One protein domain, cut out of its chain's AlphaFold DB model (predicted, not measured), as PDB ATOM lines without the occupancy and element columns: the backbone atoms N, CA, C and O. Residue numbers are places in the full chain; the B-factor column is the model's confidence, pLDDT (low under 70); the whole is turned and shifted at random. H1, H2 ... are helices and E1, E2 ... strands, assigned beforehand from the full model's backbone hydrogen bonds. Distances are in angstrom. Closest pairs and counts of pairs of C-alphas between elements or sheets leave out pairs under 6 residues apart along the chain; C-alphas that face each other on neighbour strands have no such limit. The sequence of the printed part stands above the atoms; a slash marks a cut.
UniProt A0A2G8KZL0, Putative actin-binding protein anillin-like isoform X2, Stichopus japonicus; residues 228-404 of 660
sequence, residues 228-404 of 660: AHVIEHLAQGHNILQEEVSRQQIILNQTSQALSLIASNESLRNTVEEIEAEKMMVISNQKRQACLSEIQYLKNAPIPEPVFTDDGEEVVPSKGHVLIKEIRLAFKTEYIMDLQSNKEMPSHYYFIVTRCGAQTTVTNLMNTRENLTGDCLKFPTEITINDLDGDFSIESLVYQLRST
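AT A GLANCE: This is residues 228 to 404 of the 660 residues of the protein "Putative actin-binding protein anillin-like isoform X2" of Stichopus japonicus (UniProt A0A2G8KZL0). The sheet E3 E2 E6 has H2 lengthwise over one face and a second sheet, E4 E1 E5, partly over the other as a sandwich; H1 folds back along H2 in a long helical hairpin. Short H3 lies towards one end of the long axis, and the loop around Asp 311 makes the other. The 177 printed residues, of mixed class, include three named helices and six named strands, in the order H1 H2 E1 H3 E2 E3 E4 E5 E6; both sheets are antiparallel. The whole is flat and loose, with a radius of gyration of the C-alphas of 21.3 A and spans of 73 by 38 by 20 A.

IN THESE COORDINATES: Find C-alpha 347 at (25.349, -19.978, 35.102), where E2 begins, running 30.1 A to residue 356; its sheet also has E3, residues 359 to 362, and E6, residues 394 to 403. The other sheet has E4, residues 376 to 378, E1, residues 320 to 331, and E5, residues 383 to 388. From C-alpha 228 at (50.080, -57.234, 1.742), H1 runs 54.2 A to residue 264; H2 spans residues 272 to 298, H3 residues 333 to 340.

HOW THE PARTS SIT: Look across E2 for N 349 and O 401 of E6, 2.9 A, and N 354 and O 361 of E3, 2.8 A. H2 is on this sheet at a height of 9.0 A, making two layers, helix over sheet; its C-alpha 287 comes 6.2 A from C-alpha 360 of E3, their closest. H1 and H2, a hairpin, touch at a shallow tilt of 24 degrees, opposite ways, closest at C-alphas 245 and 288, 5.0 A. E1 pairs staggered: N 322 and O 385 of E5, 2.9 A; N 329 and O 377 of E4, 3.0 A. The sandwich's facing parts are 9.6 A centre to centre. H3 is on neither sheet. In H1, H2 and H3 every O i to N i+4 pair is within hydrogen-bond range.

THE WHOLE: The farthest C-alphas, of Asp 311 and Lys 343, are 74.0 A apart. The printed part has no cut; the links H2 to E1 and E3 to E4 are long. Model confidence is under 70 at residues 228 to 234, 301 to 318 and 342 to 343.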
ATOM      1  N   ALA A 228      51.282 -57.570   2.508       52.53
ATOM      2  CA  ALA A 228      50.080 -57.234   1.742       52.53
ATOM      3  C   ALA A 228      48.794 -57.134   2.594       52.53
ATOM      4  O   ALA A 228      48.021 -56.198   2.408       52.53
ATOM      5  N   HIS A 229      48.566 -58.056   3.539       53.97
ATOM      6  CA  HIS A 229      47.421 -57.986   4.458       53.97
ATOM      7  C   HIS A 229      47.589 -56.838   5.469       53.97
ATOM      8  O   HIS A 229      46.609 -56.196   5.831       53.97
ATOM      9  N   VAL A 230      48.822 -56.561   5.916       59.34
ATOM     10  CA  VAL A 230      49.151 -55.400   6.770       59.34
ATOM     11  C   VAL A 230      48.763 -54.094   6.074       59.34
ATOM     12  O   VAL A 230      48.040 -53.278   6.645       59.34
ATOM     13  N   ILE A 231      49.181 -53.925   4.817       65.44
ATOM     14  CA  ILE A 231      48.839 -52.766   3.985       65.44
ATOM     15  C   ILE A 231      47.319 -52.680   3.779       65.44
ATOM     16  O   ILE A 231      46.752 -51.592   3.872       65.44
ATOM     17  N   GLU A 232      46.643 -53.810   3.554       64.56
ATOM     18  CA  GLU A 232      45.185 -53.851   3.415       64.56
ATOM     19  C   GLU A 232      44.466 -53.423   4.708       64.56
ATOM     20  O   GLU A 232      43.559 -52.595   4.651       64.56
ATOM     21  N   HIS A 233      44.900 -53.903   5.876       64.12
ATOM     22  CA  HIS A 233      44.307 -53.551   7.172       64.12
ATOM     23  C   HIS A 233      44.508 -52.069   7.519       64.12
ATOM     24  O   HIS A 233      43.568 -51.391   7.938       64.12
ATOM     25  N   LEU A 234      45.707 -51.529   7.276       69.56
ATOM     26  CA  LEU A 234      45.992 -50.101   7.448       69.56
ATOM     27  C   LEU A 234      45.168 -49.236   6.477       69.56
ATOM     28  O   LEU A 234      44.678 -48.175   6.868       69.56
ATOM     29  N   ALA A 235      44.947 -49.697   5.242       74.81
ATOM     30  CA  ALA A 235      44.073 -49.023   4.281       74.81
ATOM     31  C   ALA A 235      42.591 -49.071   4.702       74.81
ATOM     32  O   ALA A 235      41.904 -48.052   4.624       74.81
ATOM     33  N   GLN A 236      42.099 -50.211   5.204       77.06
ATOM     34  CA  GLN A 236      40.755 -50.332   5.787       77.06
ATOM     35  C   GLN A 236      40.585 -49.371   6.980       77.06
ATOM     36  O   GLN A 236      39.611 -48.621   7.033       77.06
ATOM     37  N   GLY A 237      41.573 -49.308   7.878       78.44
ATOM     38  CA  GLY A 237      41.600 -48.381   9.010       78.44
ATOM     39  C   GLY A 237      41.588 -46.905   8.611       78.44
ATOM     40  O   GLY A 237      40.790 -46.120   9.128       78.44
ATOM     41  N   HIS A 238      42.429 -46.521   7.646       83.94
ATOM     42  CA  HIS A 238      42.443 -45.168   7.083       83.94
ATOM     43  C   HIS A 238      41.085 -44.824   6.444       83.94
ATOM     44  O   HIS A 238      40.584 -43.723   6.673       83.94
ATOM     45  N   ASN A 239      40.437 -45.756   5.737       84.00
ATOM     46  CA  ASN A 239      39.103 -45.542   5.164       84.00
ATOM     47  C   ASN A 239      38.023 -45.300   6.238       84.00
ATOM     48  O   ASN A 239      37.298 -44.311   6.134       84.00
ATOM     49  N   ILE A 240      37.964 -46.120   7.297       85.50
ATOM     50  CA  ILE A 240      37.011 -45.949   8.417       85.50
ATOM     51  C   ILE A 240      37.174 -44.565   9.066       85.50
ATOM     52  O   ILE A 240      36.197 -43.853   9.305       85.50
ATOM     53  N   LEU A 241      38.419 -44.140   9.302       86.88
ATOM     54  CA  LEU A 241      38.702 -42.829   9.888       86.88
ATOM     55  C   LEU A 241      38.360 -41.669   8.928       86.88
ATOM     56  O   LEU A 241      37.955 -40.604   9.390       86.88
ATOM     57  N   GLN A 242      38.487 -41.841   7.606       90.62
ATOM     58  CA  GLN A 242      38.064 -40.836   6.611       90.62
ATOM     59  C   GLN A 242      36.539 -40.717   6.509       90.62
ATOM     60  O   GLN A 242      36.023 -39.604   6.367       90.62
ATOM     61  N   GLU A 243      35.817 -41.833   6.611       89.12
ATOM     62  CA  GLU A 243      34.355 -41.843   6.682       89.12
ATOM     63  C   GLU A 243      33.876 -41.096   7.935       89.12
ATOM     64  O   GLU A 243      33.093 -40.152   7.820       89.12
ATOM     65  N   GLU A 244      34.433 -41.407   9.111       87.25
ATOM     66  CA  GLU A 244      34.144 -40.696  10.364       87.25
ATOM     67  C   GLU A 244      34.484 -39.194  10.270       87.25
ATOM     68  O   GLU A 244      33.666 -38.359  10.656       87.25
ATOM     69  N   VAL A 245      35.632 -38.809   9.693       92.25
ATOM     70  CA  VAL A 245      35.981 -37.390   9.455       92.25
ATOM     71  C   VAL A 245      34.946 -36.689   8.572       92.25
ATOM     72  O   VAL A 245      34.542 -35.563   8.877       92.25
ATOM     73  N   SER A 246      34.497 -37.349   7.505       90.62
ATOM     74  CA  SER A 246      33.501 -36.814   6.567       90.62
ATOM     75  C   SER A 246      32.131 -36.668   7.234       90.62
ATOM     76  O   SER A 246      31.492 -35.619   7.143       90.62
ATOM     77  N   ARG A 247      31.719 -37.685   7.997       84.56
ATOM     78  CA  ARG A 247      30.479 -37.723   8.779       84.56
ATOM     79  C   ARG A 247      30.449 -36.628   9.854       84.56
ATOM     80  O   ARG A 247      29.457 -35.914   9.980       84.56
ATOM     81  N   GLN A 248      31.555 -36.422  10.572       89.00
ATOM     82  CA  GLN A 248      31.685 -35.327  11.540       89.00
ATOM     83  C   GLN A 248      31.675 -33.945  10.867       89.00
ATOM     84  O   GLN A 248      31.128 -32.996  11.425       89.00
ATOM     85  N   GLN A 249      32.224 -33.807   9.654       91.00
ATOM     86  CA  GLN A 249      32.152 -32.551   8.900       91.00
ATOM     87  C   GLN A 249      30.713 -32.199   8.479       91.00
ATOM     88  O   GLN A 249      30.356 -31.020   8.486       91.00
ATOM     89  N   ILE A 250      29.873 -33.196   8.174       86.12
ATOM     90  CA  ILE A 250      28.437 -32.993   7.916       86.12
ATOM     91  C   ILE A 250      27.739 -32.452   9.173       86.12
ATOM     92  O   ILE A 250      27.072 -31.419   9.083       86.12
ATOM     93  N   ILE A 251      27.962 -33.066  10.344       84.75
ATOM     94  CA  ILE A 251      27.378 -32.585  11.610       84.75
ATOM     95  C   ILE A 251      27.843 -31.156  11.917       84.75
ATOM     96  O   ILE A 251      27.011 -30.296  12.181       84.75
ATOM     97  N   LEU A 252      29.140 -30.852  11.797       87.00
ATOM     98  CA  LEU A 252      29.660 -29.490  12.000       87.00
ATOM     99  C   LEU A 252      28.965 -28.455  11.102       87.00
ATOM    100  O   LEU A 252      28.602 -27.372  11.567       87.00
ATOM    101  N   ASN A 253      28.727 -28.792   9.832       86.06
ATOM    102  CA  ASN A 253      28.013 -27.919   8.903       86.06
ATOM    103  C   ASN A 253      26.538 -27.729   9.308       86.06
ATOM    104  O   ASN A 253      26.016 -26.619   9.195       86.06
ATOM    105  N   GLN A 254      25.863 -28.780   9.783       84.06
ATOM    106  CA  GLN A 254      24.466 -28.740  10.239       84.06
ATOM    107  C   GLN A 254      24.318 -27.955  11.552       84.06
ATOM    108  O   GLN A 254      23.535 -27.008  11.623       84.06
ATOM    109  N   THR A 255      25.127 -28.261  12.569       84.44
ATOM    110  CA  THR A 255      25.140 -27.550  13.855       84.44
ATOM    111  C   THR A 255      25.512 -26.076  13.676       84.44
ATOM    112  O   THR A 255      24.904 -25.211  14.302       84.44
ATOM    113  N   SER A 256      26.427 -25.742  12.755       88.06
ATOM    114  CA  SER A 256      26.742 -24.342  12.429       88.06
ATOM    115  C   SER A 256      25.564 -23.599  11.794       88.06
ATOM    116  O   SER A 256      25.477 -22.380  11.950       88.06
ATOM    117  N   GLN A 257      24.676 -24.288  11.073       84.62
ATOM    118  CA  GLN A 257      23.451 -23.693  10.533       84.62
ATOM    119  C   GLN A 257      22.398 -23.526  11.635       84.62
ATOM    120  O   GLN A 257      21.865 -22.429  11.778       84.62
ATOM    121  N   ALA A 258      22.187 -24.536  12.483       81.56
ATOM    122  CA  ALA A 258      21.288 -24.446  13.638       81.56
ATOM    123  C   ALA A 258      21.668 -23.288  14.584       81.56
ATOM    124  O   ALA A 258      20.838 -22.427  14.866       81.56
ATOM    125  N   LEU A 259      22.945 -23.177  14.969       83.75
ATOM    126  CA  LEU A 259      23.463 -22.059  15.772       83.75
ATOM    127  C   LEU A 259      23.400 -20.699  15.050       83.75
ATOM    128  O   LEU A 259      23.420 -19.656  15.702       83.75
ATOM    129  N   SER A 260      23.321 -20.678  13.715       86.38
ATOM    130  CA  SER A 260      23.077 -19.439  12.960       86.38
ATOM    131  C   SER A 260      21.599 -19.037  12.984       86.38
ATOM    132  O   SER A 260      21.311 -17.849  13.092       86.38
ATOM    133  N   LEU A 261      20.678 -20.007  12.937       83.31
ATOM    134  CA  LEU A 261      19.231 -19.780  13.034       83.31
ATOM    135  C   LEU A 261      18.811 -19.363  14.452       83.31
ATOM    136  O   LEU A 261      18.022 -18.433  14.611       83.31
ATOM    137  N   ILE A 262      19.393 -19.983  15.483       83.81
ATOM    138  CA  ILE A 262      19.238 -19.555  16.883       83.81
ATOM    139  C   ILE A 262      19.788 -18.130  17.059       83.81
ATOM    140  O   ILE A 262      19.133 -17.273  17.644       83.81
ATOM    141  N   ALA A 263      20.939 -17.813  16.456       84.56
ATOM    142  CA  ALA A 263      21.472 -16.453  16.495       84.56
ATOM    143  C   ALA A 263      20.573 -15.407  15.801       84.56
ATOM    144  O   ALA A 263      20.637 -14.241  16.194       84.56
ATOM    145  N   SER A 264      19.736 -15.774  14.824       83.50
ATOM    146  CA  SER A 264      18.733 -14.865  14.236       83.50
ATOM    147  C   SER A 264      17.406 -14.797  15.000       83.50
ATOM    148  O   SER A 264      16.708 -13.796  14.871       83.50
ATOM    149  N   ASN A 265      17.064 -15.810  15.801       82.19
ATOM    150  CA  ASN A 265      15.776 -15.919  16.490       82.19
ATOM    151  C   ASN A 265      15.938 -15.665  17.994       82.19
ATOM    152  O   ASN A 265      16.329 -16.553  18.746       82.19
ATOM    153  N   GLU A 266      15.605 -14.454  18.444       80.31
ATOM    154  CA  GLU A 266      15.780 -14.028  19.842       80.31
ATOM    155  C   GLU A 266      15.055 -14.935  20.853       80.31
ATOM    156  O   GLU A 266      15.605 -15.232  21.910       80.31
ATOM    157  N   SER A 267      13.895 -15.485  20.481       79.06
ATOM    158  CA  SER A 267      13.109 -16.446  21.273       79.06
ATOM    159  C   SER A 267      13.722 -17.848  21.417       79.06
ATOM    160  O   SER A 267      13.159 -18.677  22.129       79.06
ATOM    161  N   LEU A 268      14.843 -18.139  20.744       74.62
ATOM    162  CA  LEU A 268      15.588 -19.400  20.867       74.62
ATOM    163  C   LEU A 268      16.944 -19.228  21.571       74.62
ATOM    164  O   LEU A 268      17.637 -20.221  21.796       74.62
ATOM    165  N   ARG A 269      17.345 -17.995  21.905       80.31
ATOM    166  CA  ARG A 269      18.623 -17.702  22.569       80.31
ATOM    167  C   ARG A 269      18.560 -17.945  24.073       80.31
ATOM    168  O   ARG A 269      17.502 -17.817  24.681       80.31
ATOM    169  N   ASN A 270      19.717 -18.211  24.680       80.25
ATOM    170  CA  ASN A 270      19.854 -18.529  26.108       80.25
ATOM    171  C   ASN A 270      19.004 -19.742  26.538       80.25
ATOM    172  O   ASN A 270      18.591 -19.842  27.690       80.25
ATOM    173  N   THR A 271      18.740 -20.661  25.611       84.19
ATOM    174  CA  THR A 271      18.033 -21.925  25.851       84.19
ATOM    175  C   THR A 271      19.032 -23.028  26.219       84.19
ATOM    176  O   THR A 271      20.221 -22.927  25.905       84.19
ATOM    177  N   VAL A 272      18.583 -24.105  26.870       82.81
ATOM    178  CA  VAL A 272      19.442 -25.285  27.119       82.81
ATOM    179  C   VAL A 272      19.790 -25.959  25.783       82.81
ATOM    180  O   VAL A 272      20.894 -26.456  25.576       82.81
ATOM    181  N   GLU A 273      18.859 -25.865  24.843       83.19
ATOM    182  CA  GLU A 273      18.901 -26.269  23.450       83.19
ATOM    183  C   GLU A 273      20.031 -25.581  22.659       83.19
ATOM    184  O   GLU A 273      20.754 -26.250  21.918       83.19
ATOM    185  N   GLU A 274      20.250 -24.270  22.850       86.56
ATOM    186  CA  GLU A 274      21.419 -23.560  22.302       86.56
ATOM    187  C   GLU A 274      22.728 -24.094  22.903       86.56
ATOM    188  O   GLU A 274      23.708 -24.282  22.179       86.56
ATOM    189  N   ILE A 275      22.747 -24.393  24.205       89.06
ATOM    190  CA  ILE A 275      23.952 -24.860  24.905       89.06
ATOM    191  C   ILE A 275      24.321 -26.293  24.501       89.06
ATOM    192  O   ILE A 275      25.497 -26.570  24.267       89.06
ATOM    193  N   GLU A 276      23.358 -27.201  24.348       87.62
ATOM    194  CA  GLU A 276      23.630 -28.545  23.820       87.62
ATOM    195  C   GLU A 276      24.033 -28.508  22.335       87.62
ATOM    196  O   GLU A 276      24.941 -29.236  21.928       87.62
ATOM    197  N   ALA A 277      23.478 -27.597  21.525       87.12
ATOM    198  CA  ALA A 277      23.964 -27.373  20.160       87.12
ATOM    199  C   ALA A 277      25.416 -26.840  20.134       87.12
ATOM    200  O   ALA A 277      26.235 -27.306  19.338       87.12
ATOM    201  N   GLU A 278      25.771 -25.921  21.036       91.31
ATOM    202  CA  GLU A 278      27.147 -25.446  21.226       91.31
ATOM    203  C   GLU A 278      28.088 -26.579  21.700       91.31
ATOM    204  O   GLU A 278      29.181 -26.751  21.157       91.31
ATOM    205  N   LYS A 279      27.652 -27.435  22.631       92.94
ATOM    206  CA  LYS A 279      28.397 -28.632  23.068       92.94
ATOM    207  C   LYS A 279      28.614 -29.617  21.914       92.94
ATOM    208  O   LYS A 279      29.744 -30.055  21.692       92.94
ATOM    209  N   MET A 280      27.592 -29.896  21.104       89.81
ATOM    210  CA  MET A 280      27.703 -30.772  19.927       89.81
ATOM    211  C   MET A 280      28.695 -30.259  18.869       89.81
ATOM    212  O   MET A 280      29.392 -31.069  18.245       89.81
ATOM    213  N   MET A 281      28.821 -28.935  18.708       90.75
ATOM    214  CA  MET A 281      29.841 -28.306  17.856       90.75
ATOM    215  C   MET A 281      31.265 -28.639  18.338       90.75
ATOM    216  O   MET A 281      32.127 -29.007  17.533       90.75
ATOM    217  N   VAL A 282      31.520 -28.581  19.652       94.62
ATOM    218  CA  VAL A 282      32.813 -28.995  20.231       94.62
ATOM    219  C   VAL A 282      33.058 -30.487  20.027       94.62
ATOM    220  O   VAL A 282      34.128 -30.856  19.541       94.62
ATOM    221  N   ILE A 283      32.085 -31.339  20.370       92.50
ATOM    222  CA  ILE A 283      32.219 -32.805  20.317       92.50
ATOM    223  C   ILE A 283      32.571 -33.265  18.900       92.50
ATOM    224  O   ILE A 283      33.532 -34.013  18.711       92.50
ATOM    225  N   SER A 284      31.841 -32.772  17.896       90.44
ATOM    226  CA  SER A 284      32.066 -33.155  16.499       90.44
ATOM    227  C   SER A 284      33.418 -32.657  15.985       90.44
ATOM    228  O   SER A 284      34.111 -33.371  15.259       90.44
ATOM    229  N   ASN A 285      33.867 -31.469  16.416       93.94
ATOM    230  CA  ASN A 285      35.197 -30.984  16.053       93.94
ATOM    231  C   ASN A 285      36.314 -31.770  16.760       93.94
ATOM    232  O   ASN A 285      37.322 -32.052  16.120       93.94
ATOM    233  N   GLN A 286      36.137 -32.165  18.026       93.81
ATOM    234  CA  GLN A 286      37.106 -33.004  18.740       93.81
ATOM    235  C   GLN A 286      37.211 -34.405  18.126       93.81
ATOM    236  O   GLN A 286      38.326 -34.830  17.830       93.81
ATOM    237  N   LYS A 287      36.090 -35.076  17.822       91.06
ATOM    238  CA  LYS A 287      36.103 -36.378  17.125       91.06
ATOM    239  C   LYS A 287      36.756 -36.287  15.741       91.06
ATOM    240  O   LYS A 287      37.622 -37.098  15.414       91.06
ATOM    241  N   ARG A 288      36.436 -35.249  14.956       94.12
ATOM    242  CA  ARG A 288      37.078 -34.991  13.652       94.12
ATOM    243  C   ARG A 288      38.584 -34.726  13.781       94.12
ATOM    244  O   ARG A 288      39.354 -35.215  12.961       94.12
ATOM    245  N   GLN A 289      39.013 -33.966  14.793       93.62
ATOM    246  CA  GLN A 289      40.433 -33.719  15.070       93.62
ATOM    247  C   GLN A 289      41.159 -34.998  15.505       93.62
ATOM    248  O   GLN A 289      42.242 -35.260  14.994       93.62
ATOM    249  N   ALA A 290      40.556 -35.813  16.375       90.12
ATOM    250  CA  ALA A 290      41.105 -37.094  16.814       90.12
ATOM    251  C   ALA A 290      41.351 -38.042  15.630       90.12
ATOM    252  O   ALA A 290      42.468 -38.517  15.442       90.12
ATOM    253  N   CYS A 291      40.349 -38.220  14.765       89.94
ATOM    254  CA  CYS A 291      40.474 -39.069  13.583       89.94
ATOM    255  C   CYS A 291      41.496 -38.519  12.571       89.94
ATOM    256  O   CYS A 291      42.263 -39.288  12.004       89.94
ATOM    257  N   LEU A 292      41.576 -37.195  12.372       92.25
ATOM    258  CA  LEU A 292      42.611 -36.590  11.520       92.25
ATOM    259  C   LEU A 292      44.030 -36.786  12.075       92.25
ATOM    260  O   LEU A 292      44.945 -37.036  11.290       92.25
ATOM    261  N   SER A 293      44.216 -36.704  13.395       89.69
ATOM    262  CA  SER A 293      45.495 -37.007  14.045       89.69
ATOM    263  C   SER A 293      45.869 -38.484  13.904       89.69
ATOM    264  O   SER A 293      47.012 -38.773  13.569       89.69
ATOM    265  N   GLU A 294      44.921 -39.412  14.060       85.56
ATOM    266  CA  GLU A 294      45.167 -40.850  13.859       85.56
ATOM    267  C   GLU A 294      45.510 -41.169  12.390       85.56
ATOM    268  O   GLU A 294      46.471 -41.875  12.108       85.56
ATOM    269  N   ILE A 295      44.824 -40.552  11.419       87.25
ATOM    270  CA  ILE A 295      45.163 -40.660   9.985       87.25
ATOM    271  C   ILE A 295      46.570 -40.112   9.689       87.25
ATOM    272  O   ILE A 295      47.250 -40.608   8.790       87.25
ATOM    273  N   GLN A 296      47.009 -39.068  10.399       87.06
ATOM    274  CA  GLN A 296      48.373 -38.547  10.287       87.06
ATOM    275  C   GLN A 296      49.395 -39.459  10.970       87.06
ATOM    276  O   GLN A 296      50.492 -39.607  10.437       87.06
ATOM    277  N   TYR A 297      49.043 -40.101  12.086       82.56
ATOM    278  CA  TYR A 297      49.871 -41.122  12.723       82.56
ATOM    279  C   TYR A 297      50.065 -42.314  11.778       82.56
ATOM    280  O   TYR A 297      51.192 -42.600  11.400       82.56
ATOM    281  N   LEU A 298      48.989 -42.918  11.266       75.81
ATOM    282  CA  LEU A 298      49.039 -44.118  10.416       75.81
ATOM    283  C   LEU A 298      49.821 -43.953   9.107       75.81
ATOM    284  O   LEU A 298      50.351 -44.925   8.583       75.81
ATOM    285  N   LYS A 299      49.925 -42.730   8.583       79.12
ATOM    286  CA  LYS A 299      50.734 -42.425   7.388       79.12
ATOM    287  C   LYS A 299      52.233 -42.291   7.662       79.12
ATOM    288  O   LYS A 299      53.007 -42.293   6.713       79.12
ATOM    289  N   ASN A 300      52.620 -42.118   8.924       76.94
ATOM    290  CA  ASN A 300      53.993 -41.853   9.358       76.94
ATOM    291  C   ASN A 300      54.455 -42.812  10.475       76.94
ATOM    292  O   ASN A 300      55.533 -42.615  11.034       76.94
ATOM    293  N   ALA A 301      53.635 -43.799  10.840       64.88
ATOM    294  CA  ALA A 301      53.915 -44.710  11.936       64.88
ATOM    295  C   ALA A 301      55.114 -45.598  11.565       64.88
ATOM    296  O   ALA A 301      55.101 -46.203  10.488       64.88
ATOM    297  N   PRO A 302      56.145 -45.702  12.423       57.69
ATOM    298  CA  PRO A 302      57.160 -46.721  12.239       57.69
ATOM    299  C   PRO A 302      56.493 -48.093  12.360       57.69
ATOM    300  O   PRO A 302      55.698 -48.324  13.272       57.69
ATOM    301  N   ILE A 303      56.826 -49.000  11.443       57.84
ATOM    302  CA  ILE A 303      56.504 -50.419  11.598       57.84
ATOM    303  C   ILE A 303      57.246 -50.896  12.859       57.84
ATOM    304  O   ILE A 303      58.465 -50.722  12.910       57.84
ATOM    305  N   PRO A 304      56.556 -51.436  13.882       52.09
ATOM    306  CA  PRO A 304      57.227 -52.007  15.044       52.09
ATOM    307  C   PRO A 304      58.138 -53.154  14.602       52.09
ATOM    308  O   PRO A 304      57.731 -53.966  13.771       52.09
ATOM    309  N   GLU A 305      59.353 -53.237  15.146       50.03
ATOM    310  CA  GLU A 305      60.183 -54.421  14.922       50.03
ATOM    311  C   GLU A 305      59.586 -55.605  15.705       50.03
ATOM    312  O   GLU A 305      59.389 -55.488  16.919       50.03
ATOM    313  N   PRO A 306      59.256 -56.724  15.035       53.28
ATOM    314  CA  PRO A 306      58.604 -57.862  15.671       53.28
ATOM    315  C   PRO A 306      59.568 -58.588  16.620       53.28
ATOM    316  O   PRO A 306      60.649 -59.028  16.220       53.28
ATOM    317  N   VAL A 307      59.169 -58.734  17.884       52.41
ATOM    318  CA  VAL A 307      59.929 -59.473  18.905       52.41
ATOM    319  C   VAL A 307      59.475 -60.930  18.892       52.41
ATOM    320  O   VAL A 307      58.326 -61.206  19.222       52.41
ATOM    321  N   PHE A 308      60.356 -61.862  18.528       56.44
ATOM    322  CA  PHE A 308      60.032 -63.292  18.428       56.44
ATOM    323  C   PHE A 308      60.524 -64.110  19.632       56.44
ATOM    324  O   PHE A 308      61.549 -63.784  20.232       56.44
ATOM    325  N   THR A 309      59.823 -65.203  19.946       55.50
ATOM    326  CA  THR A 309      60.287 -66.275  20.844       55.50
ATOM    327  C   THR A 309      61.242 -67.239  20.120       55.50
ATOM    328  O   THR A 309      61.353 -67.207  18.892       55.50
ATOM    329  N   ASP A 310      61.917 -68.126  20.865       47.19
ATOM    330  CA  ASP A 310      62.869 -69.126  20.333       47.19
ATOM    331  C   ASP A 310      62.283 -70.015  19.214       47.19
ATOM    332  O   ASP A 310      63.003 -70.428  18.303       47.19
ATOM    333  N   ASP A 311      60.981 -70.322  19.272       50.84
ATOM    334  CA  ASP A 311      60.283 -71.150  18.279       50.84
ATOM    335  C   ASP A 311      59.599 -70.304  17.167       50.84
ATOM    336  O   ASP A 311      58.962 -70.855  16.268       50.84
ATOM    337  N   GLY A 312      59.799 -68.976  17.164       54.66
ATOM    338  CA  GLY A 312      59.437 -68.067  16.068       54.66
ATOM    339  C   GLY A 312      58.048 -67.420  16.142       54.66
ATOM    340  O   GLY A 312      57.615 -66.824  15.155       54.66
ATOM    341  N   GLU A 313      57.341 -67.510  17.274       52.78
ATOM    342  CA  GLU A 313      56.094 -66.757  17.488       52.78
ATOM    343  C   GLU A 313      56.386 -65.321  17.941       52.78
ATOM    344  O   GLU A 313      57.275 -65.087  18.753       52.78
ATOM    345  N   GLU A 314      55.626 -64.341  17.451       57.22
ATOM    346  CA  GLU A 314      55.791 -62.940  17.856       57.22
ATOM    347  C   GLU A 314      55.104 -62.658  19.206       57.22
ATOM    348  O   GLU A 314      53.959 -63.056  19.444       57.22
ATOM    349  N   VAL A 315      55.791 -61.949  20.099       58.19
ATOM    350  CA  VAL A 315      55.310 -61.587  21.435       58.19
ATOM    351  C   VAL A 315      54.387 -60.371  21.342       58.19
ATOM    352  O   VAL A 315      54.816 -59.228  21.475       58.19
ATOM    353  N   VAL A 316      53.093 -60.623  21.138       61.41
ATOM    354  CA  VAL A 316      52.046 -59.590  21.230       61.41
ATOM    355  C   VAL A 316      51.923 -59.093  22.679       61.41
ATOM    356  O   VAL A 316      51.634 -59.906  23.563       61.41
ATOM    357  N   PRO A 317      52.059 -57.780  22.954       62.91
ATOM    358  CA  PRO A 317      51.697 -57.197  24.244       62.91
ATOM    359  C   PRO A 317      50.228 -57.461  24.591       62.91
ATOM    360  O   PRO A 317      49.354 -57.239  23.750       62.91
ATOM    361  N   SER A 318      49.910 -57.855  25.831       69.94
ATOM    362  CA  SER A 318      48.505 -57.827  26.247       69.94
ATOM    363  C   SER A 318      47.956 -56.405  26.184       69.94
ATOM    364  O   SER A 318      48.516 -55.459  26.746       69.94
ATOM    365  N   LYS A 319      46.806 -56.277  25.527       81.75
ATOM    366  CA  LYS A 319      45.973 -55.088  25.626       81.75
ATOM    367  C   LYS A 319      45.226 -55.074  26.957       81.75
ATOM    368  O   LYS A 319      44.949 -56.123  27.546       81.75
ATOM    369  N   GLY A 320      44.887 -53.883  27.419       83.75
ATOM    370  CA  GLY A 320      44.134 -53.646  28.642       83.75
ATOM    371  C   GLY A 320      42.984 -52.675  28.427       83.75
ATOM    372  O   GLY A 320      42.723 -52.215  27.316       83.75
ATOM    373  N   HIS A 321      42.295 -52.345  29.507       86.94
ATOM    374  CA  HIS A 321      41.295 -51.295  29.537       86.94
ATOM    375  C   HIS A 321      41.505 -50.379  30.746       86.94
ATOM    376  O   HIS A 321      42.025 -50.777  31.792       86.94
ATOM    377  N   VAL A 322      41.102 -49.123  30.580       91.62
ATOM    378  CA  VAL A 322      41.156 -48.089  31.614       91.62
ATOM    379  C   VAL A 322      39.738 -47.644  31.927       91.62
ATOM    380  O   VAL A 322      38.981 -47.303  31.018       91.62
ATOM    381  N   LEU A 323      39.399 -47.622  33.213       93.12
ATOM    382  CA  LEU A 323      38.153 -47.074  33.736       93.12
ATOM    383  C   LEU A 323      38.459 -45.781  34.497       93.12
ATOM    384  O   LEU A 323      39.300 -45.764  35.396       93.12
ATOM    385  N   ILE A 324      37.757 -44.705  34.150       95.81
ATOM    386  CA  ILE A 324      37.772 -43.425  34.862       95.81
ATOM    387  C   ILE A 324      36.372 -43.177  35.431       95.81
ATOM    388  O   ILE A 324      35.392 -43.162  34.686       95.81
ATOM    389  N   LYS A 325      36.288 -42.939  36.742       95.69
ATOM    390  CA  LYS A 325      35.043 -42.658  37.474       95.69
ATOM    391  C   LYS A 325      35.217 -41.523  38.490       95.69
ATOM    392  O   LYS A 325      36.305 -40.965  38.630       95.69
ATOM    393  N   GLU A 326      34.139 -41.181  39.200       95.00
ATOM    394  CA  GLU A 326      34.125 -40.191  40.300       95.00
ATOM    395  C   GLU A 326      34.640 -38.791  39.898       95.00
ATOM    396  O   GLU A 326      35.233 -38.061  40.700       95.00
ATOM    397  N   ILE A 327      34.412 -38.419  38.634       97.56
ATOM    398  CA  ILE A 327      34.956 -37.208  38.015       97.56
ATOM    399  C   ILE A 327      34.325 -35.956  38.645       97.56
ATOM    400  O   ILE A 327      33.101 -35.795  38.675       97.56
ATOM    401  N   ARG A 328      35.167 -35.040  39.133       97.06
ATOM    402  CA  ARG A 328      34.775 -33.781  39.781       97.06
ATOM    403  C   ARG A 328      35.692 -32.630  39.377       97.06
ATOM    404  O   ARG A 328      36.906 -32.799  39.296       97.06
ATOM    405  N   LEU A 329      35.123 -31.442  39.200       97.25
ATOM    406  CA  LEU A 329      35.867 -30.187  39.042       97.25
ATOM    407  C   LEU A 329      35.707 -29.343  40.305       97.25
ATOM    408  O   LEU A 329      34.576 -29.111  40.724       97.25
ATOM    409  N   ALA A 330      36.813 -28.885  40.888       95.19
ATOM    410  CA  ALA A 330      36.806 -28.063  42.097       95.19
ATOM    411  C   ALA A 330      36.812 -26.557  41.769       95.19
ATOM    412  O   ALA A 330      37.415 -26.122  40.781       95.19
ATOM    413  N   PHE A 331      36.146 -25.756  42.603       95.44
ATOM    414  CA  PHE A 331      35.907 -24.325  42.388       95.44
ATOM    415  C   PHE A 331      36.508 -23.458  43.498       95.44
ATOM    416  O   PHE A 331      36.639 -23.875  44.646       95.44
ATOM    417  N   LYS A 332      36.867 -22.216  43.154       94.75
ATOM    418  CA  LYS A 332      37.385 -21.233  44.114       94.75
ATOM    419  C   LYS A 332      36.297 -20.819  45.105       94.75
ATOM    420  O   LYS A 332      35.178 -20.499  44.699       94.75
ATOM    421  N   THR A 333      36.651 -20.726  46.385       93.12
ATOM    422  CA  THR A 333      35.738 -20.349  47.478       93.12
ATOM    423  C   THR A 333      35.025 -19.018  47.220       93.12
ATOM    424  O   THR A 333      33.817 -18.925  47.420       93.12
ATOM    425  N   GLU A 334      35.738 -18.022  46.683       91.56
ATOM    426  CA  GLU A 334      35.180 -16.718  46.291       91.56
ATOM    427  C   GLU A 334      34.001 -16.826  45.303       91.56
ATOM    428  O   GLU A 334      33.005 -16.119  45.441       91.56
ATOM    429  N   TYR A 335      34.068 -17.757  44.345       90.75
ATOM    430  CA  TYR A 335      33.026 -17.963  43.341       90.75
ATOM    431  C   TYR A 335      31.808 -18.699  43.914       90.75
ATOM    432  O   TYR A 335      30.673 -18.400  43.543       90.75
ATOM    433  N   ILE A 336      32.037 -19.636  44.837       90.75
ATOM    434  CA  ILE A 336      30.971 -20.369  45.534       90.75
ATOM    435  C   ILE A 336      30.183 -19.403  46.435       90.75
ATOM    436  O   ILE A 336      28.953 -19.399  46.405       90.75
ATOM    437  N   MET A 337      30.880 -18.518  47.154       89.75
ATOM    438  CA  MET A 337      30.261 -17.444  47.939       89.75
ATOM    439  C   MET A 337      29.472 -16.463  47.055       89.75
ATOM    440  O   MET A 337      28.359 -16.076  47.407       89.75
ATOM    441  N   ASP A 338      29.998 -16.096  45.881       88.06
ATOM    442  CA  ASP A 338      29.274 -15.247  44.924       88.06
ATOM    443  C   ASP A 338      27.999 -15.918  44.379       88.06
ATOM    444  O   ASP A 338      26.973 -15.244  44.273       88.06
ATOM    445  N   LEU A 339      28.026 -17.226  44.088       86.00
ATOM    446  CA  LEU A 339      26.831 -18.000  43.718       86.00
ATOM    447  C   LEU A 339      25.786 -18.011  44.843       86.00
ATOM    448  O   LEU A 339      24.618 -17.716  44.596       86.00
ATOM    449  N   GLN A 340      26.207 -18.305  46.075       84.12
ATOM    450  CA  GLN A 340      25.324 -18.353  47.248       84.12
ATOM    451  C   GLN A 340      24.735 -16.981  47.611       84.12
ATOM    452  O   GLN A 340      23.641 -16.907  48.160       84.12
ATOM    453  N   SER A 341      25.417 -15.883  47.263       82.94
ATOM    454  CA  SER A 341      24.956 -14.513  47.542       82.94
ATOM    455  C   SER A 341      23.736 -14.050  46.724       82.94
ATOM    456  O   SER A 341      23.325 -12.897  46.851       82.94
ATOM    457  N   ASN A 342      23.172 -14.925  45.882       64.50
ATOM    458  CA  ASN A 342      21.946 -14.736  45.091       64.50
ATOM    459  C   ASN A 342      21.910 -13.463  44.214       64.50
ATOM    460  O   ASN A 342      20.854 -12.945  43.858       64.50
ATOM    461  N   LYS A 343      23.093 -12.962  43.840       66.44
ATOM    462  CA  LYS A 343      23.280 -11.978  42.765       66.44
ATOM    463  C   LYS A 343      22.869 -12.608  41.429       66.44
ATOM    464  O   LYS A 343      22.974 -13.822  41.263       66.44
ATOM    465  N   GLU A 344      22.534 -11.794  40.426       70.19
ATOM    466  CA  GLU A 344      22.285 -12.243  39.040       70.19
ATOM    467  C   GLU A 344      23.578 -12.688  38.314       70.19
ATOM    468  O   GLU A 344      23.967 -12.183  37.259       70.19
ATOM    469  N   MET A 345      24.290 -13.652  38.897       74.06
ATOM    470  CA  MET A 345      25.500 -14.245  38.346       74.06
ATOM    471  C   MET A 345      25.124 -15.305  37.302       74.06
ATOM    472  O   MET A 345      24.383 -16.239  37.632       74.06
ATOM    473  N   PRO A 346      25.612 -15.204  36.050       78.50
ATOM    474  CA  PRO A 346      25.293 -16.169  35.004       78.50
ATOM    475  C   PRO A 346      25.794 -17.570  35.355       78.50
ATOM    476  O   PRO A 346      26.888 -17.741  35.903       78.50
ATOM    477  N   SER A 347      25.002 -18.567  34.976       83.69
ATOM    478  CA  SER A 347      25.349 -19.978  35.102       83.69
ATOM    479  C   SER A 347      26.595 -20.297  34.279       83.69
ATOM    480  O   SER A 347      26.725 -19.876  33.121       83.69
ATOM    481  N   HIS A 348      27.505 -21.076  34.863       91.19
ATOM    482  CA  HIS A 348      28.591 -21.691  34.115       91.19
ATOM    483  C   HIS A 348      28.255 -23.157  33.852       91.19
ATOM    484  O   HIS A 348      27.933 -23.910  34.770       91.19
ATOM    485  N   TYR A 349      28.342 -23.536  32.582       94.44
ATOM    486  CA  TYR A 349      28.084 -24.879  32.087       94.44
ATOM    487  C   TYR A 349      29.408 -25.543  31.732       94.44
ATOM    488  O   TYR A 349      30.247 -24.924  31.071       94.44
ATOM    489  N   TYR A 350      29.578 -26.797  32.142       96.81
ATOM    490  CA  TYR A 350      30.793 -27.573  31.935       96.81
ATOM    491  C   TYR A 350      30.490 -28.956  31.373       96.81
ATOM    492  O   TYR A 350      29.491 -29.589  31.712       96.81
ATOM    493  N   PHE A 351      31.416 -29.447  30.559       97.25
ATOM    494  CA  PHE A 351      31.543 -30.860  30.223       97.25
ATOM    495  C   PHE A 351      33.014 -31.181  29.954       97.25
ATOM    496  O   PHE A 351      33.832 -30.287  29.703       97.25
ATOM    497  N   ILE A 352      33.354 -32.463  30.022       97.75
ATOM    498  CA  ILE A 352      34.715 -32.956  29.840       97.75
ATOM    499  C   ILE A 352      34.732 -33.879  28.622       97.75
ATOM    500  O   ILE A 352      33.870 -34.744  28.472       97.75
ATOM    501  N   VAL A 353      35.708 -33.673  27.736       96.94
ATOM    502  CA  VAL A 353      35.972 -34.526  26.572       96.94
ATOM    503  C   VAL A 353      37.237 -35.327  26.853       96.94
ATOM    504  O   VAL A 353      38.315 -34.748  26.974       96.94
ATOM    505  N   THR A 354      37.116 -36.647  26.939       96.38
ATOM    506  CA  THR A 354      38.226 -37.571  27.194       96.38
ATOM    507  C   THR A 354      38.574 -38.309  25.904       96.38
ATOM    508  O   THR A 354      37.708 -38.917  25.275       96.38
ATOM    509  N   ARG A 355      39.839 -38.233  25.484       92.56
ATOM    510  CA  ARG A 355      40.337 -38.733  24.195       92.56
ATOM    511  C   ARG A 355      41.474 -39.732  24.377       92.56
ATOM    512  O   ARG A 355      42.345 -39.502  25.210       92.56
ATOM    513  N   CYS A 356      41.522 -40.764  23.538       90.38
ATOM    514  CA  CYS A 356      42.703 -41.613  23.361       90.38
ATOM    515  C   CYS A 356      42.777 -42.085  21.900       90.38
ATOM    516  O   CYS A 356      41.835 -42.700  21.404       90.38
ATOM    517  N   GLY A 357      43.858 -41.745  21.187       86.25
ATOM    518  CA  GLY A 357      43.932 -41.910  19.728       86.25
ATOM    519  C   GLY A 357      42.752 -41.230  19.016       86.25
ATOM    520  O   GLY A 357      42.425 -40.071  19.304       86.25
ATOM    521  N   ALA A 358      42.077 -41.973  18.135       85.81
ATOM    522  CA  ALA A 358      40.814 -41.576  17.507       85.81
ATOM    523  C   ALA A 358      39.587 -41.608  18.450       85.81
ATOM    524  O   ALA A 358      38.628 -40.861  18.231       85.81
ATOM    525  N   GLN A 359      39.585 -42.447  19.494       86.06
ATOM    526  CA  GLN A 359      38.426 -42.612  20.378       86.06
ATOM    527  C   GLN A 359      38.190 -41.362  21.235       86.06
ATOM    528  O   GLN A 359      39.119 -40.690  21.688       86.06
ATOM    529  N   THR A 360      36.916 -41.026  21.447       89.25
ATOM    530  CA  THR A 360      36.505 -39.845  22.220       89.25
ATOM    531  C   THR A 360      35.204 -40.129  22.970       89.25
ATOM    532  O   THR A 360      34.177 -40.426  22.350       89.25
ATOM    533  N   THR A 361      35.244 -39.980  24.290       91.25
ATOM    534  CA  THR A 361      34.098 -40.061  25.208       91.25
ATOM    535  C   THR A 361      33.848 -38.682  25.822       91.25
ATOM    536  O   THR A 361      34.758 -37.855  25.897       91.25
ATOM    537  N   VAL A 362      32.606 -38.387  26.203       93.56
ATOM    538  CA  VAL A 362      32.194 -37.054  26.667       93.56
ATOM    539  C   VAL A 362      31.245 -37.196  27.849       93.56
ATOM    540  O   VAL A 362      30.380 -38.069  27.826       93.56
ATOM    541  N   THR A 363      31.393 -36.347  28.864       94.94
ATOM    542  CA  THR A 363      30.480 -36.325  30.014       94.94
ATOM    543  C   THR A 363      29.136 -35.680  29.680       94.94
ATOM    544  O   THR A 363      28.997 -34.918  28.716       94.94
ATOM    545  N   ASN A 364      28.161 -35.892  30.563       90.88
ATOM    546  CA  ASN A 364      26.964 -35.055  30.614       90.88
ATOM    547  C   ASN A 364      27.339 -33.571  30.811       90.88
ATOM    548  O   ASN A 364      28.410 -33.243  31.337       90.88
ATOM    549  N   LEU A 365      26.448 -32.682  30.364       92.19
ATOM    550  CA  LEU A 365      26.546 -31.240  30.570       92.19
ATOM    551  C   LEU A 365      26.037 -30.905  31.975       92.19
ATOM    552  O   LEU A 365      24.861 -31.109  32.256       92.19
ATOM    553  N   MET A 366      26.908 -30.391  32.841       93.62
ATOM    554  CA  MET A 366      26.570 -30.023  34.222       93.62
ATOM    555  C   MET A 366      26.663 -28.502  34.395       93.62
ATOM    556  O   MET A 366      27.481 -27.851  33.737       93.62
ATOM    557  N   ASN A 367      25.857 -27.921  35.285       91.12
ATOM    558  CA  ASN A 367      25.865 -26.486  35.571       91.12
ATOM    559  C   ASN A 367      26.099 -26.172  37.056       91.12
ATOM    560  O   ASN A 367      25.741 -26.938  37.949       91.12
ATOM    561  N   THR A 368      26.708 -25.016  37.322       90.75
ATOM    562  CA  THR A 368      27.141 -24.621  38.673       90.75
ATOM    563  C   THR A 368      26.041 -24.089  39.593       90.75
ATOM    564  O   THR A 368      26.351 -23.799  40.744       90.75
ATOM    565  N   ARG A 369      24.792 -23.938  39.128       86.75
ATOM    566  CA  ARG A 369      23.659 -23.570  39.997       86.75
ATOM    567  C   ARG A 369      22.953 -24.799  40.566       86.75
ATOM    568  O   ARG A 369      22.627 -24.804  41.742       86.75
ATOM    569  N   GLU A 370      22.743 -25.825  39.742       84.19
ATOM    570  CA  GLU A 370      21.912 -26.989  40.089       84.19
ATOM    571  C   GLU A 370      22.733 -28.245  40.446       84.19
ATOM    572  O   GLU A 370      22.221 -29.136  41.113       84.19
ATOM    573  N   ASN A 371      23.995 -28.363  40.000       87.81
ATOM    574  CA  ASN A 371      24.771 -29.613  40.128       87.81
ATOM    575  C   ASN A 371      26.048 -29.486  40.989       87.81
ATOM    576  O   ASN A 371      26.861 -30.413  41.046       87.81
ATOM    577  N   LEU A 372      26.256 -28.344  41.651       89.00
ATOM    578  CA  LEU A 372      27.396 -28.121  42.543       89.00
ATOM    579  C   LEU A 372      27.136 -28.784  43.909       89.00
ATOM    580  O   LEU A 372      26.127 -28.503  44.548       89.00
ATOM    581  N   THR A 373      28.046 -29.637  44.391       87.44
ATOM    582  CA  THR A 373      27.986 -30.194  45.754       87.44
ATOM    583  C   THR A 373      29.227 -29.788  46.542       87.44
ATOM    584  O   THR A 373      30.327 -30.273  46.269       87.44
ATOM    585  N   GLY A 374      29.055 -28.920  47.542       89.19
ATOM    586  CA  GLY A 374      30.176 -28.357  48.298       89.19
ATOM    587  C   GLY A 374      31.057 -27.479  47.407       89.19
ATOM    588  O   GLY A 374      30.584 -26.496  46.843       89.19
ATOM    589  N   ASP A 375      32.327 -27.850  47.262       91.88
ATOM    590  CA  ASP A 375      33.312 -27.183  46.402       91.88
ATOM    591  C   ASP A 375      33.400 -27.762  44.975       91.88
ATOM    592  O   ASP A 375      34.094 -27.203  44.120       91.88
ATOM    593  N   CYS A 376      32.710 -28.876  44.709       94.62
ATOM    594  CA  CYS A 376      32.889 -29.693  43.512       94.62
ATOM    595  C   CYS A 376      31.637 -29.755  42.624       94.62
ATOM    596  O   CYS A 376      30.548 -30.109  43.076       94.62
ATOM    597  N   LEU A 377      31.815 -29.555  41.316       95.62
ATOM    598  CA  LEU A 377      30.849 -29.967  40.292       95.62
ATOM    599  C   LEU A 377      31.107 -31.440  39.954       95.62
ATOM    600  O   LEU A 377      32.201 -31.781  39.498       95.62
ATOM    601  N   LYS A 378      30.129 -32.313  40.215       95.12
ATOM    602  CA  LYS A 378      30.224 -33.764  39.978       95.12
ATOM    603  C   LYS A 378      29.760 -34.120  38.564       95.12
ATOM    604  O   LYS A 378      28.816 -33.519  38.065       95.12
ATOM    605  N   PHE A 379      30.370 -35.136  37.957       95.19
ATOM    606  CA  PHE A 379      29.912 -35.732  36.700       95.19
ATOM    607  C   PHE A 379      29.596 -37.220  36.930       95.19
ATOM    608  O   PHE A 379      30.489 -37.957  37.344       95.19
ATOM    609  N   PRO A 380      28.366 -37.694  36.646       90.88
ATOM    610  CA  PRO A 380      27.975 -39.094  36.852       90.88
ATOM    611  C   PRO A 380      28.475 -40.039  35.744       90.88
ATOM    612  O   PRO A 380      28.181 -41.228  35.763       90.88
ATOM    613  N   THR A 381      29.185 -39.521  34.737       89.56
ATOM    614  CA  THR A 381      29.664 -40.307  33.596       89.56
ATOM    615  C   THR A 381      30.921 -41.095  33.964       89.56
ATOM    616  O   THR A 381      31.994 -40.509  34.117       89.56
ATOM    617  N   GLU A 382      30.808 -42.420  34.031       93.25
ATOM    618  CA  GLU A 382      31.966 -43.316  33.974       93.25
ATOM    619  C   GLU A 382      32.476 -43.449  32.530       93.25
ATOM    620  O   GLU A 382      31.706 -43.396  31.567       93.25
ATOM    621  N   ILE A 383      33.792 -43.583  32.367       92.94
ATOM    622  CA  ILE A 383      34.469 -43.608  31.068       92.94
ATOM    623  C   ILE A 383      35.387 -44.828  31.009       92.94
ATOM    624  O   ILE A 383      36.466 -44.824  31.600       92.94
ATOM    625  N   THR A 384      34.975 -45.842  30.250       91.00
ATOM    626  CA  THR A 384      35.808 -47.005  29.918       91.00
ATOM    627  C   THR A 384      36.453 -46.818  28.546       91.00
ATOM    628  O   THR A 384      35.791 -46.402  27.591       91.00
ATOM    629  N   ILE A 385      37.742 -47.133  28.440       89.12
ATOM    630  CA  ILE A 385      38.511 -47.144  27.191       89.12
ATOM    631  C   ILE A 385      39.206 -48.507  27.103       89.12
ATOM    632  O   ILE A 385      40.095 -48.797  27.902       89.12
ATOM    633  N   ASN A 386      38.759 -49.345  26.168       85.56
ATOM    634  CA  ASN A 386      39.239 -50.719  25.975       85.56
ATOM    635  C   ASN A 386      40.499 -50.768  25.102       85.56
ATOM    636  O   ASN A 386      40.914 -49.741  24.587       85.56
ATOM    637  N   ASP A 387      41.059 -51.961  24.907       79.88
ATOM    638  CA  ASP A 387      42.069 -52.302  23.892       79.88
ATOM    639  C   ASP A 387      43.356 -51.451  23.871       79.88
ATOM    640  O   ASP A 387      44.100 -51.459  22.887       79.88
ATOM    641  N   LEU A 388      43.651 -50.775  24.982       83.19
ATOM    642  CA  LEU A 388      44.816 -49.915  25.157       83.19
ATOM    643  C   LEU A 388      46.101 -50.728  25.309       83.19
ATOM    644  O   LEU A 388      46.097 -51.831  25.851       83.19
ATOM    645  N   ASP A 389      47.211 -50.127  24.903       79.06
ATOM    646  CA  ASP A 389      48.575 -50.610  25.131       79.06
ATOM    647  C   ASP A 389      49.189 -49.875  26.340       79.06
ATOM    648  O   ASP A 389      48.772 -48.761  26.661       79.06
ATOM    649  N   GLY A 390      50.178 -50.462  27.024       76.06
ATOM    650  CA  GLY A 390      50.699 -49.923  28.296       76.06
ATOM    651  C   GLY A 390      51.301 -48.505  28.233       76.06
ATOM    652  O   GLY A 390      51.374 -47.826  29.256       76.06
ATOM    653  N   ASP A 391      51.670 -48.013  27.042       80.31
ATOM    654  CA  ASP A 391      52.175 -46.647  26.818       80.31
ATOM    655  C   ASP A 391      51.062 -45.596  26.580       80.31
ATOM    656  O   ASP A 391      51.330 -44.491  26.097       80.31
ATOM    657  N   PHE A 392      49.803 -45.922  26.907       87.88
ATOM    658  CA  PHE A 392      48.646 -45.071  26.623       87.88
ATOM    659  C   PHE A 392      48.753 -43.639  27.182       87.88
ATOM    660  O   PHE A 392      49.214 -43.379  28.296       87.88
ATOM    661  N   SER A 393      48.215 -42.694  26.407       91.38
ATOM    662  CA  SER A 393      48.104 -41.277  26.759       91.38
ATOM    663  C   SER A 393      46.671 -40.800  26.528       91.38
ATOM    664  O   SER A 393      46.317 -40.375  25.425       91.38
ATOM    665  N   ILE A 394      45.869 -40.818  27.589       95.00
ATOM    666  CA  ILE A 394      44.511 -40.274  27.604       95.00
ATOM    667  C   ILE A 394      44.589 -38.760  27.853       95.00
ATOM    668  O   ILE A 394      45.274 -38.310  28.769       95.00
ATOM    669  N   GLU A 395      43.880 -37.951  27.068       95.69
ATOM    670  CA  GLU A 395      43.785 -36.497  27.257       95.69
ATOM    671  C   GLU A 395      42.352 -36.107  27.644       95.69
ATOM    672  O   GLU A 395      41.415 -36.340  26.880       95.69
ATOM    673  N   SER A 396      42.182 -35.506  28.824       96.75
ATOM    674  CA  SER A 396      40.893 -35.011  29.320       96.75
ATOM    675  C   SER A 396      40.856 -33.483  29.255       96.75
ATOM    676  O   SER A 396      41.671 -32.793  29.872       96.75
ATOM    677  N   LEU A 397      39.900 -32.965  28.485       97.50
ATOM    678  CA  LEU A 397      39.742 -31.561  28.109       97.50
ATOM    679  C   LEU A 397      38.485 -30.975  28.763       97.50
ATOM    680  O   LEU A 397      37.377 -31.442  28.503       97.50
ATOM    681  N   VAL A 398      38.649 -29.944  29.592       97.81
ATOM    682  CA  VAL A 398      37.565 -29.286  30.338       97.81
ATOM    683  C   VAL A 398      37.041 -28.087  29.549       97.81
ATOM    684  O   VAL A 398      37.774 -27.115  29.335       97.81
ATOM    685  N   TYR A 399      35.772 -28.131  29.149       97.25
ATOM    686  CA  TYR A 399      35.100 -27.044  28.436       97.25
ATOM    687  C   TYR A 399      34.168 -26.252  29.356       97.25
ATOM    688  O   TYR A 399      33.518 -26.830  30.224       97.25
ATOM    689  N   GLN A 400      34.093 -24.934  29.145       95.62
ATOM    690  CA  GLN A 400      33.252 -23.997  29.897       95.62
ATOM    691  C   GLN A 400      32.477 -23.068  28.952       95.62
ATOM    692  O   GLN A 400      33.059 -22.475  28.041       95.62
ATOM    693  N   LEU A 401      31.186 -22.877  29.222       94.12
ATOM    694  CA  LEU A 401      30.360 -21.795  28.674       94.12
ATOM    695  C   LEU A 401      29.778 -20.965  29.827       94.12
ATOM    696  O   LEU A 401      29.493 -21.487  30.903       94.12
ATOM    697  N   ARG A 402      29.597 -19.663  29.602       90.62
ATOM    698  CA  ARG A 402      28.914 -18.728  30.508       90.62
ATOM    699  C   ARG A 402      27.613 -18.293  29.842       90.62
ATOM    700  O   ARG A 402      27.680 -17.734  28.752       90.62
ATOM    701  N   SER A 403      26.468 -18.532  30.477       85.06
ATOM    702  CA  SER A 403      25.155 -18.206  29.904       85.06
ATOM    703  C   SER A 403      24.172 -17.687  30.956       85.06
ATOM    704  O   SER A 403      24.169 -18.132  32.105       85.06
ATOM    705  N   THR A 404      23.326 -16.740  30.556       73.19
ATOM    706  CA  THR A 404      22.180 -16.238  31.328       73.19
ATOM    707  C   THR A 404      20.916 -16.973  30.883       73.19
ATOM    708  O   THR A 404      20.042 -16.368  30.266       73.19
TER     709      THR A 404